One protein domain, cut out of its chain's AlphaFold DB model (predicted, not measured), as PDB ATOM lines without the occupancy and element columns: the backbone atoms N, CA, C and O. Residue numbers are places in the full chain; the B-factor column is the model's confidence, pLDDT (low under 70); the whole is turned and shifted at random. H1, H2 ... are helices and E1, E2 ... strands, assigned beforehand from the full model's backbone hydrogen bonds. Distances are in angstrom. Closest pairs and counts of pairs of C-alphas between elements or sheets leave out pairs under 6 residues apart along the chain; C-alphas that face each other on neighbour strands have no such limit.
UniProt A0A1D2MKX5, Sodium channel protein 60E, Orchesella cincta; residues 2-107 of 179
ATOM      1  N   GLY A   2      52.165  -8.683  -5.365       93.38
ATOM      2  CA  GLY A   2      50.934  -9.463  -5.105       93.38
ATOM      3  C   GLY A   2      49.951  -9.524  -6.287       93.38
ATOM      4  O   GLY A   2      49.602 -10.608  -6.736       93.38
ATOM      5  N   VAL A   3      49.624  -8.372  -6.887       96.44
ATOM      6  CA  VAL A   3      48.769  -8.297  -8.093       96.44
ATOM      7  C   VAL A   3      49.330  -9.111  -9.268       96.44
ATOM      8  O   VAL A   3      48.583  -9.732 -10.008       96.44
ATOM      9  N   GLN A   4      50.651  -9.161  -9.444       95.12
ATOM     10  CA  GLN A   4      51.263  -9.925 -10.535       95.12
ATOM     11  C   GLN A   4      51.127 -11.439 -10.331       95.12
ATOM     12  O   GLN A   4      51.042 -12.179 -11.306       95.12
ATOM     13  N   PHE A   5      51.112 -11.903  -9.081       94.75
ATOM     14  CA  PHE A   5      51.007 -13.326  -8.774       94.75
ATOM     15  C   PHE A   5      49.562 -13.827  -8.760       94.75
ATOM     16  O   PHE A   5      49.306 -14.923  -9.263       94.75
ATOM     17  N   PHE A   6      48.636 -13.025  -8.229       97.19
ATOM     18  CA  PHE A   6      47.324 -13.510  -7.786       97.19
ATOM     19  C   PHE A   6      46.116 -12.858  -8.465       97.19
ATOM     20  O   PHE A   6      44.990 -13.289  -8.222       97.19
ATOM     21  N   LYS A   7      46.309 -11.841  -9.312       97.31
ATOM     22  CA  LYS A   7      45.197 -11.157  -9.988       97.31
ATOM     23  C   LYS A   7      44.311 -12.149 -10.745       97.31
ATOM     24  O   LYS A   7      44.793 -12.861 -11.624       97.31
ATOM     25  N   GLY A   8      43.020 -12.151 -10.425       96.50
ATOM     26  CA  GLY A   8      42.001 -12.988 -11.051       96.50
ATOM     27  C   GLY A   8      42.050 -14.465 -10.660       96.50
ATOM     28  O   GLY A   8      41.294 -15.250 -11.226       96.50
ATOM     29  N   LYS A   9      42.916 -14.869  -9.721       97.00
ATOM     30  CA  LYS A   9      43.101 -16.284  -9.354       97.00
ATOM     31  C   LYS A   9      42.372 -16.713  -8.079       97.00
ATOM     32  O   LYS A   9      42.435 -17.881  -7.721       97.00
ATOM     33  N   PHE A  10      41.720 -15.786  -7.375       97.38
ATOM     34  CA  PHE A  10      41.031 -16.055  -6.097       97.38
ATOM     35  C   PHE A  10      39.545 -16.384  -6.269       97.38
ATOM     36  O   PHE A  10      38.794 -16.466  -5.290       97.38
ATOM     37  N   PHE A  11      39.122 -16.564  -7.517       97.25
ATOM     38  CA  PHE A  11      37.786 -17.021  -7.830       97.25
ATOM     39  C   PHE A  11      37.646 -18.517  -7.561       97.25
ATOM     40  O   PHE A  11      38.578 -19.293  -7.768       97.25
ATOM     41  N   LYS A  12      36.456 -18.914  -7.114       96.81
ATOM     42  CA  LYS A  12      36.103 -20.299  -6.820       96.81
ATOM     43  C   LYS A  12      34.642 -20.565  -7.161       96.81
ATOM     44  O   LYS A  12      33.786 -19.696  -7.006       96.81
ATOM     45  N   CYS A  13      34.367 -21.779  -7.613       97.31
ATOM     46  CA  CYS A  13      33.020 -22.314  -7.729       97.31
ATOM     47  C   CYS A  13      32.546 -22.777  -6.350       97.31
ATOM     48  O   CYS A  13      33.253 -23.557  -5.698       97.31
ATOM     49  N   VAL A  14      31.376 -22.305  -5.930       96.81
ATOM     50  CA  VAL A  14      30.709 -22.713  -4.692       96.81
ATOM     51  C   VAL A  14      29.338 -23.308  -4.987       96.81
ATOM     52  O   VAL A  14      28.715 -22.970  -5.999       96.81
ATOM     53  N   ASP A  15      28.900 -24.214  -4.120       95.56
ATOM     54  CA  ASP A  15      27.566 -24.806  -4.166       95.56
ATOM     55  C   ASP A  15      26.492 -23.892  -3.542       95.56
ATOM     56  O   ASP A  15      26.742 -22.725  -3.226       95.56
ATOM     57  N   VAL A  16      25.270 -24.419  -3.405       94.12
ATOM     58  CA  VAL A  16      24.118 -23.707  -2.825       94.12
ATOM     59  C   VAL A  16      24.327 -23.390  -1.339       94.12
ATOM     60  O   VAL A  16      23.793 -22.395  -0.849       94.12
ATOM     61  N   ASP A  17      25.126 -24.201  -0.644       93.38
ATOM     62  CA  ASP A  17      25.463 -24.025   0.769       93.38
ATOM     63  C   ASP A  17      26.647 -23.053   0.962       93.38
ATOM     64  O   ASP A  17      26.904 -22.590   2.073       93.38
ATOM     65  N   GLY A  18      27.323 -22.671  -0.129       91.38
ATOM     66  CA  GLY A  18      28.468 -21.761  -0.138       91.38
ATOM     67  C   GLY A  18      29.819 -22.463   0.013       91.38
ATOM     68  O   GLY A  18      30.846 -21.787   0.131       91.38
ATOM     69  N   GLU A  19      29.846 -23.793  -0.028       93.56
ATOM     70  CA  GLU A  19      31.054 -24.595   0.119       93.56
ATOM     71  C   GLU A  19      31.800 -24.738  -1.210       93.56
ATOM     72  O   GLU A  19      31.222 -24.784  -2.300       93.56
ATOM     73  N   ARG A  20      33.134 -24.794  -1.133       93.75
ATOM     74  CA  ARG A  20      33.985 -24.918  -2.324       93.75
ATOM     75  C   ARG A  20      33.826 -26.304  -2.946       93.75
ATOM     76  O   ARG A  20      34.194 -27.308  -2.340       93.75
ATOM     77  N   VAL A  21      33.425 -26.341  -4.214       95.00
ATOM     78  CA  VAL A  21      33.338 -27.586  -4.991       95.00
ATOM     79  C   VAL A  21      34.738 -28.088  -5.375       95.00
ATOM     80  O   VAL A  21      35.619 -27.302  -5.733       95.00
ATOM     81  N   ASP A  22      34.957 -29.403  -5.334       94.81
ATOM     82  CA  ASP A  22      36.239 -30.019  -5.700       94.81
ATOM     83  C   ASP A  22      36.588 -29.802  -7.190       94.81
ATOM     84  O   ASP A  22      35.753 -29.974  -8.089       94.81
ATOM     85  N   ALA A  23      37.854 -29.472  -7.466       94.69
ATOM     86  CA  ALA A  23      38.361 -29.194  -8.811       94.69
ATOM     87  C   ALA A  23      38.249 -30.383  -9.789       94.69
ATOM     88  O   ALA A  23      38.261 -30.184 -11.003       94.69
ATOM     89  N   ARG A  24      38.103 -31.621  -9.299       94.19
ATOM     90  CA  ARG A  24      37.862 -32.810 -10.136       94.19
ATOM     91  C   ARG A  24      36.475 -32.796 -10.779       94.19
ATOM     92  O   ARG A  24      36.310 -33.339 -11.867       94.19
ATOM     93  N   ILE A  25      35.484 -32.196 -10.116       93.62
ATOM     94  CA  ILE A  25      34.094 -32.111 -10.600       93.62
ATOM     95  C   ILE A  25      33.914 -30.874 -11.485       93.62
ATOM     96  O   ILE A  25      33.195 -30.919 -12.492       93.62
ATOM     97  N   VAL A  26      34.556 -29.773 -11.091       95.25
ATOM     98  CA  VAL A  26      34.490 -28.478 -11.767       95.25
ATOM     99  C   VAL A  26      35.912 -27.934 -11.940       95.25
ATOM    100  O   VAL A  26      36.397 -27.224 -11.068       95.25
ATOM    101  N   PRO A  27      36.606 -28.261 -13.044       95.38
ATOM    102  CA  PRO A  27      37.997 -27.840 -13.235       95.38
ATOM    103  C   PRO A  27      38.141 -26.377 -13.674       95.38
ATOM    104  O   PRO A  27      39.165 -25.746 -13.413       95.38
ATOM    105  N   THR A  28      37.137 -25.823 -14.359       97.12
ATOM    106  CA  THR A  28      37.177 -24.471 -14.934       97.12
ATOM    107  C   THR A  28      35.886 -23.712 -14.667       97.12
ATOM    108  O   THR A  28      34.826 -24.301 -14.427       97.12
ATOM    109  N   ARG A  29      35.965 -22.383 -14.774       96.50
ATOM    110  CA  ARG A  29      34.814 -21.485 -14.658       96.50
ATOM    111  C   ARG A  29      33.681 -21.850 -15.614       96.50
ATOM    112  O   ARG A  29      32.527 -21.840 -15.207       96.50
ATOM    113  N   GLU A  30      33.990 -22.196 -16.861       95.69
ATOM    114  CA  GLU A  30      32.977 -22.561 -17.861       95.69
ATOM    115  C   GLU A  30      32.140 -23.762 -17.407       95.69
ATOM    116  O   GLU A  30      30.916 -23.748 -17.520       95.69
ATOM    117  N   VAL A  31      32.782 -24.775 -16.815       95.56
ATOM    118  CA  VAL A  31      32.083 -25.946 -16.270       95.56
ATOM    119  C   VAL A  31      31.209 -25.557 -15.077       95.56
ATOM    120  O   VAL A  31      30.096 -26.068 -14.962       95.56
ATOM    121  N   CYS A  32      31.672 -24.636 -14.225       95.94
ATOM    122  CA  CYS A  32      30.873 -24.099 -13.119       95.94
ATOM    123  C   CYS A  32      29.615 -23.397 -13.651       95.94
ATOM    124  O   CYS A  32      28.504 -23.700 -13.226       95.94
ATOM    125  N   CYS A  33      29.779 -22.509 -14.638       94.56
ATOM    126  CA  CYS A  33      28.682 -21.748 -15.231       94.56
ATOM    127  C   CYS A  33      27.673 -22.645 -15.963       94.56
ATOM    128  O   CYS A  33      26.473 -22.428 -15.831       94.56
ATOM    129  N   ASN A  34      28.127 -23.687 -16.665       95.31
ATOM    130  CA  ASN A  34      27.234 -24.635 -17.340       95.31
ATOM    131  C   ASN A  34      26.389 -25.459 -16.354       95.31
ATOM    132  O   ASN A  34      25.289 -25.879 -16.697       95.31
ATOM    133  N   LYS A  35      26.892 -25.684 -15.134       93.31
ATOM    134  CA  LYS A  35      26.176 -26.386 -14.056       93.31
ATOM    135  C   LYS A  35      25.413 -25.443 -13.121       93.31
ATOM    136  O   LYS A  35      24.810 -25.902 -12.155       93.31
ATOM    137  N   SER A  36      25.415 -24.140 -13.406       92.25
ATOM    138  CA  SER A  36      24.767 -23.136 -12.562       92.25
ATOM    139  C   SER A  36      23.252 -23.335 -12.473       92.25
ATOM    140  O   SER A  36      22.698 -23.301 -11.381       92.25
ATOM    141  N   GLU A  37      22.586 -23.621 -13.597       88.19
ATOM    142  CA  GLU A  37      21.129 -23.824 -13.631       88.19
ATOM    143  C   GLU A  37      20.703 -25.196 -13.085       88.19
ATOM    144  O   GLU A  37      19.638 -25.318 -12.485       88.19
ATOM    145  N   SER A  38      21.535 -26.229 -13.259       89.69
ATOM    146  CA  SER A  38      21.205 -27.597 -12.845       89.69
ATOM    147  C   SER A  38      21.498 -27.886 -11.371       89.69
ATOM    148  O   SER A  38      20.715 -28.571 -10.726       89.69
ATOM    149  N   GLU A  39      22.625 -27.392 -10.850       89.50
ATOM    150  CA  GLU A  39      23.138 -27.709  -9.503       89.50
ATOM    151  C   GLU A  39      23.170 -26.476  -8.581       89.50
ATOM    152  O   GLU A  39      23.565 -26.570  -7.423       89.50
ATOM    153  N   GLY A  40      22.792 -25.294  -9.084       92.62
ATOM    154  CA  GLY A  40      22.817 -24.049  -8.309       92.62
ATOM    155  C   GLY A  40      24.222 -23.497  -8.049       92.62
ATOM    156  O   GLY A  40      24.403 -22.691  -7.141       92.62
ATOM    157  N   TYR A  41      25.228 -23.918  -8.820       95.75
ATOM    158  CA  TYR A  41      26.609 -23.474  -8.625       95.75
ATOM    159  C   TYR A  41      26.808 -22.002  -8.988       95.75
ATOM    160  O   TYR A  41      26.239 -21.494  -9.962       95.75
ATOM    161  N   SER A  42      27.680 -21.328  -8.236       95.81
ATOM    162  CA  SER A  42      28.046 -19.932  -8.477       95.81
ATOM    163  C   SER A  42      29.562 -19.729  -8.484       95.81
ATOM    164  O   SER A  42      30.301 -20.313  -7.697       95.81
ATOM    165  N   TRP A  43      30.041 -18.902  -9.416       96.69
ATOM    166  CA  TRP A  43      31.455 -18.549  -9.537       96.69
ATOM    167  C   TRP A  43      31.705 -17.218  -8.833       96.69
ATOM    168  O   TRP A  43      31.342 -16.158  -9.349       96.69
ATOM    169  N   VAL A  44      32.304 -17.274  -7.648       96.62
ATOM    170  CA  VAL A  44      32.438 -16.125  -6.747       96.62
ATOM    171  C   VAL A  44      33.900 -15.760  -6.533       96.62
ATOM    172  O   VAL A  44      34.780 -16.621  -6.558       96.62
ATOM    173  N   ASN A  45      34.166 -14.472  -6.325       96.62
ATOM    174  CA  ASN A  45      35.487 -14.000  -5.921       96.62
ATOM    175  C   ASN A  45      35.604 -13.979  -4.398       96.62
ATOM    176  O   ASN A  45      34.617 -13.761  -3.693       96.62
ATOM    177  N   SER A  46      36.824 -14.132  -3.896       94.12
ATOM    178  CA  SER A  46      37.108 -13.914  -2.480       94.12
ATOM    179  C   SER A  46      37.057 -12.417  -2.154       94.12
ATOM    180  O   SER A  46      37.539 -11.589  -2.932       94.12
ATOM    181  N   ILE A  47      36.469 -12.069  -1.002       91.38
ATOM    182  CA  ILE A  47      36.297 -10.670  -0.563       91.38
ATOM    183  C   ILE A  47      37.657  -9.970  -0.487       91.38
ATOM    184  O   ILE A  47      37.827  -8.886  -1.037       91.38
ATOM    185  N   SER A  48      38.636 -10.626   0.132       94.31
ATOM    186  CA  SER A  48      40.025 -10.179   0.134       94.31
ATOM    187  C   SER A  48      40.772 -10.808  -1.039       94.31
ATOM    188  O   SER A  48      40.867 -12.033  -1.136       94.31
ATOM    189  N   ASN A  49      41.294  -9.980  -1.945       95.69
ATOM    190  CA  ASN A  49      41.996 -10.427  -3.149       95.69
ATOM    191  C   ASN A  49      43.102  -9.445  -3.586       95.69
ATOM    192  O   ASN A  49      43.415  -8.464  -2.909       95.69
ATOM    193  N   PHE A  50      43.732  -9.744  -4.723       97.75
ATOM    194  CA  PHE A  50      44.819  -8.959  -5.316       97.75
ATOM    195  C   PHE A  50      44.493  -8.517  -6.753       97.75
ATOM    196  O   PHE A  50      45.396  -8.379  -7.581       97.75
ATOM    197  N   ASP A  51      43.216  -8.301  -7.082       97.00
ATOM    198  CA  ASP A  51      42.802  -8.008  -8.462       97.00
ATOM    199  C   ASP A  51      43.253  -6.626  -8.945       97.00
ATOM    200  O   ASP A  51      43.538  -6.411 -10.131       97.00
ATOM    201  N   ASN A  52      43.371  -5.689  -8.007       96.44
ATOM    202  CA  ASN A  52      43.919  -4.363  -8.227       96.44
ATOM    203  C   ASN A  52      44.822  -3.942  -7.055       96.44
ATOM    204  O   ASN A  52      44.945  -4.633  -6.045       96.44
ATOM    205  N   VAL A  53      45.506  -2.808  -7.218       96.62
ATOM    206  CA  VAL A  53      46.499  -2.336  -6.241       96.62
ATOM    207  C   VAL A  53      45.859  -1.981  -4.899       96.62
ATOM    208  O   VAL A  53      46.473  -2.234  -3.866       96.62
ATOM    209  N   LEU A  54      44.648  -1.421  -4.902       96.31
ATOM    210  CA  LEU A  54      43.964  -1.009  -3.678       96.31
ATOM    211  C   LEU A  54      43.483  -2.222  -2.877       96.31
ATOM    212  O   LEU A  54      43.771  -2.307  -1.688       96.31
ATOM    213  N   GLU A  55      42.847  -3.192  -3.533       96.50
ATOM    214  CA  GLU A  55      42.446  -4.457  -2.897       96.50
ATOM    215  C   GLU A  55      43.664  -5.227  -2.385       96.50
ATOM    216  O   GLU A  55      43.683  -5.712  -1.257       96.50
ATOM    217  N   GLY A  56      44.752  -5.237  -3.165       96.62
ATOM    218  CA  GLY A  56      46.019  -5.799  -2.716       96.62
ATOM    219  C   GLY A  56      46.570  -5.097  -1.471       96.62
ATOM    220  O   GLY A  56      47.131  -5.758  -0.602       96.62
ATOM    221  N   TYR A  57      46.399  -3.779  -1.346       95.44
ATOM    222  CA  TYR A  57      46.800  -3.039  -0.150       95.44
ATOM    223  C   TYR A  57      45.945  -3.413   1.071       95.44
ATOM    224  O   TYR A  57      46.499  -3.635   2.145       95.44
ATOM    225  N   LEU A  58      44.624  -3.542   0.909       95.69
ATOM    226  CA  LEU A  58      43.718  -3.985   1.978       95.69
ATOM    227  C   LEU A  58      44.023  -5.422   2.429       95.69
ATOM    228  O   LEU A  58      44.113  -5.687   3.626       95.69
ATOM    229  N   SER A  59      44.281  -6.323   1.483       96.06
ATOM    230  CA  SER A  59      44.693  -7.703   1.760       96.06
ATOM    231  C   SER A  59      46.032  -7.764   2.507       96.06
ATOM    232  O   SER A  59      46.178  -8.493   3.486       96.06
ATOM    233  N   LEU A  60      47.018  -6.952   2.107       94.62
ATOM    234  CA  LEU A  60      48.292  -6.844   2.829       94.62
ATOM    235  C   LEU A  60      48.126  -6.232   4.224       94.62
ATOM    236  O   LEU A  60      48.847  -6.619   5.141       94.62
ATOM    237  N   PHE A  61      47.181  -5.308   4.400       93.44
ATOM    238  CA  PHE A  61      46.853  -4.756   5.710       93.44
ATOM    239  C   PHE A  61      46.288  -5.832   6.651       93.44
ATOM    240  O   PHE A  61      46.770  -5.941   7.774       93.44
ATOM    241  N   GLN A  62      45.366  -6.681   6.181       94.75
ATOM    242  CA  GLN A  62      44.855  -7.830   6.948       94.75
ATOM    243  C   GLN A  62      45.969  -8.805   7.363       94.75
ATOM    244  O   GLN A  62      46.025  -9.265   8.503       94.75
ATOM    245  N   ILE A  63      46.915  -9.076   6.456       94.25
ATOM    246  CA  ILE A  63      48.095  -9.892   6.779       94.25
ATOM    247  C   ILE A  63      48.951  -9.213   7.848       94.25
ATOM    248  O   ILE A  63      49.423  -9.874   8.769       94.25
ATOM    249  N   ALA A  64      49.153  -7.898   7.747       93.88
ATOM    250  CA  ALA A  64      49.971  -7.150   8.692       93.88
ATOM    251  C   ALA A  64      49.369  -7.109  10.109       93.88
ATOM    252  O   ALA A  64      50.127  -7.057  11.078       93.88
ATOM    253  N   THR A  65      48.040  -7.156  10.237       93.00
ATOM    254  CA  THR A  65      47.336  -7.220  11.530       93.00
ATOM    255  C   THR A  65      47.143  -8.642  12.053       93.00
ATOM    256  O   THR A  65      46.722  -8.801  13.197       93.00
ATOM    257  N   PHE A  66      47.482  -9.668  11.263       92.38
ATOM    258  CA  PHE A  66      47.226 -11.080  11.563       92.38
ATOM    259  C   PHE A  66      45.738 -11.411  11.789       92.38
ATOM    260  O   PHE A  66      45.408 -12.339  12.527       92.38
ATOM    261  N   GLU A  67      44.830 -10.718  11.099       92.88
ATOM    262  CA  GLU A  67      43.388 -10.996  11.128       92.88
ATOM    263  C   GLU A  67      42.907 -11.448   9.745       92.88
ATOM    264  O   GLU A  67      43.184 -10.791   8.746       92.88
ATOM    265  N   GLY A  68      42.235 -12.603   9.653       90.75
ATOM    266  CA  GLY A  68      41.775 -13.166   8.367       90.75
ATOM    267  C   GLY A  68      42.893 -13.623   7.410       90.75
ATOM    268  O   GLY A  68      42.629 -14.095   6.309       90.75
ATOM    269  N   TRP A  69      44.159 -13.522   7.827       93.75
ATOM    270  CA  TRP A  69      45.336 -13.842   7.014       93.75
ATOM    271  C   TRP A  69      45.436 -15.319   6.609       93.75
ATOM    272  O   TRP A  69      45.979 -15.614   5.548       93.75
ATOM    273  N   MET A  70      44.919 -16.243   7.428       94.31
ATOM    274  CA  MET A  70      44.973 -17.680   7.134       94.31
ATOM    275  C   MET A  70      44.169 -18.025   5.878       94.31
ATOM    276  O   MET A  70      44.727 -18.626   4.966       94.31
ATOM    277  N   GLU A  71      42.917 -17.564   5.790       93.75
ATOM    278  CA  GLU A  71      42.053 -17.778   4.619       93.75
ATOM    279  C   GLU A  71      42.660 -17.156   3.358       93.75
ATOM    280  O   GLU A  71      42.696 -17.770   2.298       93.75
ATOM    281  N   LEU A  72      43.207 -15.943   3.475       95.38
ATOM    282  CA  LEU A  72      43.837 -15.262   2.348       95.38
ATOM    283  C   LEU A  72      45.061 -16.025   1.816       95.38
ATOM    284  O   LEU A  72      45.257 -16.124   0.603       95.38
ATOM    285  N   MET A  73      45.901 -16.543   2.713       95.50
ATOM    286  CA  MET A  73      47.048 -17.359   2.321       95.50
ATOM    287  C   MET A  73      46.616 -18.700   1.737       95.50
ATOM    288  O   MET A  73      47.246 -19.153   0.787       95.50
ATOM    289  N   GLU A  74      45.557 -19.310   2.268       95.19
ATOM    290  CA  GLU A  74      44.968 -20.527   1.709       95.19
ATOM    291  C   GLU A  74      44.497 -20.281   0.272       95.19
ATOM    292  O   GLU A  74      44.914 -20.993  -0.637       95.19
ATOM    293  N   TYR A  75      43.746 -19.204   0.015       95.44
ATOM    294  CA  TYR A  75      43.325 -18.840  -1.344       95.44
ATOM    295  C   TYR A  75      44.511 -18.605  -2.284       95.44
ATOM    296  O   TYR A  75      44.456 -18.964  -3.460       95.44
ATOM    297  N   ALA A  76      45.597 -18.023  -1.776       96.38
ATOM    298  CA  ALA A  76      46.809 -17.801  -2.550       96.38
ATOM    299  C   ALA A  76      47.557 -19.097  -2.878       96.38
ATOM    300  O   ALA A  76      48.016 -19.269  -4.008       96.38
ATOM    301  N   VAL A  77      47.684 -19.999  -1.908       97.19
ATOM    302  CA  VAL A  77      48.375 -21.282  -2.066       97.19
ATOM    303  C   VAL A  77      47.569 -22.228  -2.943       97.19
ATOM    304  O   VAL A  77      48.146 -22.879  -3.809       97.19
ATOM    305  N   ASP A  78      46.249 -22.232  -2.816       97.00
ATOM    306  CA  ASP A  78      45.382 -23.070  -3.642       97.00
ATOM    307  C   ASP A  78      45.193 -22.512  -5.061       97.00
ATOM    308  O   ASP A  78      44.623 -23.171  -5.935       97.00
ATOM    309  N   SER A  79      45.669 -21.289  -5.319       95.94
ATOM    310  CA  SER A  79      45.530 -20.651  -6.621       95.94
ATOM    311  C   SER A  79      46.335 -21.377  -7.708       95.94
ATOM    312  O   SER A  79      47.500 -21.753  -7.543       95.94
ATOM    313  N   VAL A  80      45.694 -21.556  -8.862       95.56
ATOM    314  CA  VAL A  80      46.284 -22.228 -10.027       95.56
ATOM    315  C   VAL A  80      46.517 -21.202 -11.129       95.56
ATOM    316  O   VAL A  80      47.639 -20.748 -11.360       95.56
ATOM    317  N   ASP A  81      45.440 -20.799 -11.793       96.38
ATOM    318  CA  ASP A  81      45.454 -19.842 -12.889       96.38
ATOM    319  C   ASP A  81      44.101 -19.132 -12.977       96.38
ATOM    320  O   ASP A  81      43.148 -19.507 -12.291       96.38
ATOM    321  N   VAL A  82      44.016 -18.113 -13.823       96.69
ATOM    322  CA  VAL A  82      42.761 -17.395 -14.068       96.69
ATOM    323  C   VAL A  82      41.718 -18.351 -14.663       96.69
ATOM    324  O   VAL A  82      42.044 -19.201 -15.492       96.69
ATOM    325  N   ASP A  83      40.467 -18.228 -14.207       96.56
ATOM    326  CA  ASP A  83      39.314 -19.048 -14.622       96.56
ATOM    327  C   ASP A  83      39.458 -20.574 -14.380       96.56
ATOM    328  O   ASP A  83      38.678 -21.372 -14.915       96.56
ATOM    329  N   LYS A  84      40.410 -21.002 -13.539       97.25
ATOM    330  CA  LYS A  84      40.561 -22.396 -13.086       97.25
ATOM    331  C   LYS A  84      40.159 -22.545 -11.626       97.25
ATOM    332  O   LYS A  84      40.419 -21.656 -10.821       97.25
ATOM    333  N   GLN A  85      39.544 -23.677 -11.287       97.56
ATOM    334  CA  GLN A  85      39.164 -23.953  -9.904       97.56
ATOM    335  C   GLN A  85      40.420 -24.142  -9.033       97.56
ATOM    336  O   GLN A  85      41.354 -24.821  -9.477       97.56
ATOM    337  N   PRO A  86      40.463 -23.567  -7.815       97.25
ATOM    338  CA  PRO A  86      41.584 -23.747  -6.900       97.25
ATOM    339  C   PRO A  86      41.811 -25.221  -6.549       97.25
ATOM    340  O   PRO A  86      40.856 -25.984  -6.388       97.25
ATOM    341  N   ILE A  87      43.077 -25.613  -6.410       96.50
ATOM    342  CA  ILE A  87      43.495 -26.972  -6.051       96.50
ATOM    343  C   ILE A  87      44.329 -26.882  -4.780       96.50
ATOM    344  O   ILE A  87      45.317 -26.151  -4.756       96.50
ATOM    345  N   ALA A  88      43.951 -27.664  -3.767       94.94
ATOM    346  CA  ALA A  88      44.640 -27.711  -2.482       94.94
ATOM    347  C   ALA A  88      46.161 -27.876  -2.652       94.94
ATOM    348  O   ALA A  88      46.615 -28.772  -3.370       94.94
ATOM    349  N   ASP A  89      46.928 -27.003  -1.995       94.38
ATOM    350  CA  ASP A  89      48.397 -27.040  -1.912       94.38
ATOM    351  C   ASP A  89      49.156 -26.933  -3.254       94.38
ATOM    352  O   ASP A  89      50.360 -27.200  -3.324       94.38
ATOM    353  N   HIS A  90      48.503 -26.504  -4.340       95.38
ATOM    354  CA  HIS A  90      49.134 -26.408  -5.663       95.38
ATOM    355  C   HIS A  90      50.314 -25.414  -5.694       95.38
ATOM    356  O   HIS A  90      51.370 -25.670  -6.278       95.38
ATOM    357  N   GLY A  91      50.143 -24.264  -5.051       93.75
ATOM    358  CA  GLY A  91      51.055 -23.127  -5.041       93.75
ATOM    359  C   GLY A  91      51.830 -22.965  -3.734       93.75
ATOM    360  O   GLY A  91      52.019 -21.839  -3.282       93.75
ATOM    361  N   ILE A  92      52.317 -24.049  -3.120       94.56
ATOM    362  CA  ILE A  92      52.980 -24.012  -1.796       94.56
ATOM    363  C   ILE A  92      54.136 -22.993  -1.678       94.56
ATOM    364  O   ILE A  92      54.408 -22.444  -0.612       94.56
ATOM    365  N   HIS A  93      54.801 -22.675  -2.789       94.50
ATOM    366  CA  HIS A  93      55.877 -21.681  -2.848       94.50
ATOM    367  C   HIS A  93      55.407 -20.247  -2.529       94.50
ATOM    368  O   HIS A  93      56.218 -19.415  -2.114       94.50
ATOM    369  N   TYR A  94      54.110 -19.951  -2.659       95.38
ATOM    370  CA  TYR A  94      53.539 -18.645  -2.335       95.38
ATOM    371  C   TYR A  94      53.566 -18.316  -0.838       95.38
ATOM    372  O   TYR A  94      53.601 -17.132  -0.498       95.38
ATOM    373  N   TYR A  95      53.687 -19.302   0.062       95.06
ATOM    374  CA  TYR A  95      53.953 -19.024   1.480       95.06
ATOM    375  C   TYR A  95      55.202 -18.154   1.674       95.06
ATOM    376  O   TYR A  95      55.212 -17.268   2.528       95.06
ATOM    377  N   GLY A  96      56.229 -18.336   0.836       94.94
ATOM    378  CA  GLY A  96      57.445 -17.526   0.884       94.94
ATOM    379  C   GLY A  96      57.177 -16.031   0.684       94.94
ATOM    380  O   GLY A  96      57.786 -15.207   1.366       94.94
ATOM    381  N   PHE A  97      56.224 -15.667  -0.182       94.38
ATOM    382  CA  PHE A  97      55.826 -14.271  -0.390       94.38
ATOM    383  C   PHE A  97      55.260 -13.649   0.895       94.38
ATOM    384  O   PHE A  97      55.683 -12.558   1.282       94.38
ATOM    385  N   PHE A  98      54.362 -14.356   1.588       94.56
ATOM    386  CA  PHE A  98      53.748 -13.867   2.825       94.56
ATOM    387  C   PHE A  98      54.731 -13.838   3.995       94.56
ATOM    388  O   PHE A  98      54.769 -12.851   4.725       94.56
ATOM    389  N   VAL A  99      55.585 -14.854   4.140       93.88
ATOM    390  CA  VAL A  99      56.625 -14.884   5.183       93.88
ATOM    391  C   VAL A  99      57.592 -13.712   5.022       93.88
ATOM    392  O   VAL A  99      57.865 -13.002   5.990       93.88
ATOM    393  N   ILE A 100      58.070 -13.455   3.799       93.62
ATOM    394  CA  ILE A 100      58.937 -12.305   3.513       93.62
ATOM    395  C   ILE A 100      58.197 -10.998   3.821       93.62
ATOM    396  O   ILE A 100      58.772 -10.113   4.448       93.62
ATOM    397  N   PHE A 101      56.926 -10.868   3.437       93.69
ATOM    398  CA  PHE A 101      56.146  -9.670   3.746       93.69
ATOM    399  C   PHE A 101      55.948  -9.458   5.255       93.69
ATOM    400  O   PHE A 101      56.094  -8.338   5.730       93.69
ATOM    401  N   ILE A 102      55.681 -10.504   6.034       91.69
ATOM    402  CA  ILE A 102      55.499 -10.392   7.487       91.69
ATOM    403  C   ILE A 102      56.820 -10.009   8.171       91.69
ATOM    404  O   ILE A 102      56.858  -9.098   9.000       91.69
ATOM    405  N   VAL A 103      57.923 -10.666   7.800       90.81
ATOM    406  CA  VAL A 103      59.241 -10.413   8.398       90.81
ATOM    407  C   VAL A 103      59.790  -9.053   7.981       90.81
ATOM    408  O   VAL A 103      60.281  -8.312   8.824       90.81
ATOM    409  N   PHE A 104      59.733  -8.695   6.699       88.56
ATOM    410  CA  PHE A 104      60.335  -7.450   6.216       88.56
ATOM    411  C   PHE A 104      59.367  -6.269   6.222       88.56
ATOM    412  O   PHE A 104      59.757  -5.151   6.541       88.56
ATOM    413  N   GLY A 105      58.104  -6.500   5.883       85.62
ATOM    414  CA  GLY A 105      57.064  -5.480   5.903       85.62
ATOM    415  C   GLY A 105      56.686  -5.134   7.335       85.62
ATOM    416  O   GLY A 105      56.994  -4.038   7.793       85.62
ATOM    417  N   SER A 106      56.066  -6.055   8.071       84.81
ATOM    418  CA  SER A 106      55.470  -5.730   9.375       84.81
ATOM    419  C   SER A 106      56.508  -5.412  10.453       84.81
ATOM    420  O   SER A 106      56.369  -4.413  11.156       84.81
ATOM    421  N   PHE A 107      57.583  -6.198  10.573       85.38
ATOM    422  CA  PHE A 107      58.573  -5.973  11.635       85.38
ATOM    423  C   PHE A 107      59.333  -4.650  11.463       85.38
ATOM    424  O   PHE A 107      59.450  -3.878  12.414       85.38
TER     425      PHE A 107
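What this domain is: This is residues 2 to 107 of the 179 residues of the protein "Sodium channel protein 60E" of Orchesella cincta (UniProt A0A1D2MKX5). This is a rod with two unlike ends: at one end the helices H4, H5 and H6 set their centres in a triangle, crossed rather than side by side, with the short H1 next to H4; at the other a small two-stranded sheet, E1 and E2, has H2 packed on it with residues 29 to 33, and H3 lies at the far tip. Residues 78 to 91, with no named element, run between H5 and H6. The printed part has 106 residues, with six named helices and two named strands in the order H1 E1 H2 H3 E2 H4 H5 H6; the sheet is antiparallel, order E1 - E2, and the class is mostly helix. The whole is compact, with a radius of gyration of the C-alphas of 14.3 A, and spans 49 by 22 by 22 A.

Where its parts are: Find C-alpha 2 at (50.934, -9.463, -5.105); there H1 begins and runs to residue 6. E1 is residues 11 to 14, 9.6 A long. Go on to H2, residues 29 to 34, 8.6 A, and H3, residues 36 to 39, 5.7 A. E2 is residues 42 to 45, 9.9 A. At C-alpha 53, (46.499, -2.336, -6.241), H4 begins and runs to residue 65, 18.4 A. H5 is residues 69 to 77, 12.1 A. H6, residues 92 to 107, 23.2 A, ends at C-alpha 107, (58.573, -5.973, 11.635).

How they stand to each other: Start at the hub, H4, which touches H1, H5 and H6. It only just touches H1, with 3 pairs of C-alphas within 8 A, the closest Val 3 and Gly 56 at 6.5 A. It also only just touches H5, with 3 pairs, at Ile 63 and Trp 69, 4.8 A, at a steep tilt of 53 degrees, opposite ways. With residues 63 to 64 alone it touches H6, about perpendicular at 73 degrees; the closest C-alphas are those of Ala 64 and Ser 106, 5.7 A. H5 and H6 form a helical hairpin, touching at Val 77 and Ile 92, C-alphas 5.4 A apart, at a tilt of 38 degrees, only just steep, opposite ways. E1 and E2 stand at 146 degrees, with N 12 and O 44 at 2.9 A. The closest C-alphas of H2 and E2 are those of Cys 32 and Trp 43, 6.6 A. H3 and H4 are apart. Every O i to N i+4 pair is within hydrogen-bond range in H1, H2, H4 and H5, and 8 of 12 in H6; H3 is too short for such a pair.

The domain as a whole: The C-alphas farthest apart are those of Ser 38 and Phe 107, 49.6 A. The printed part has no cut. The links E1 to H2 and H5 to H6 are long. The mean pLDDT of the printed part is 94.6, and no printed residue is under 70.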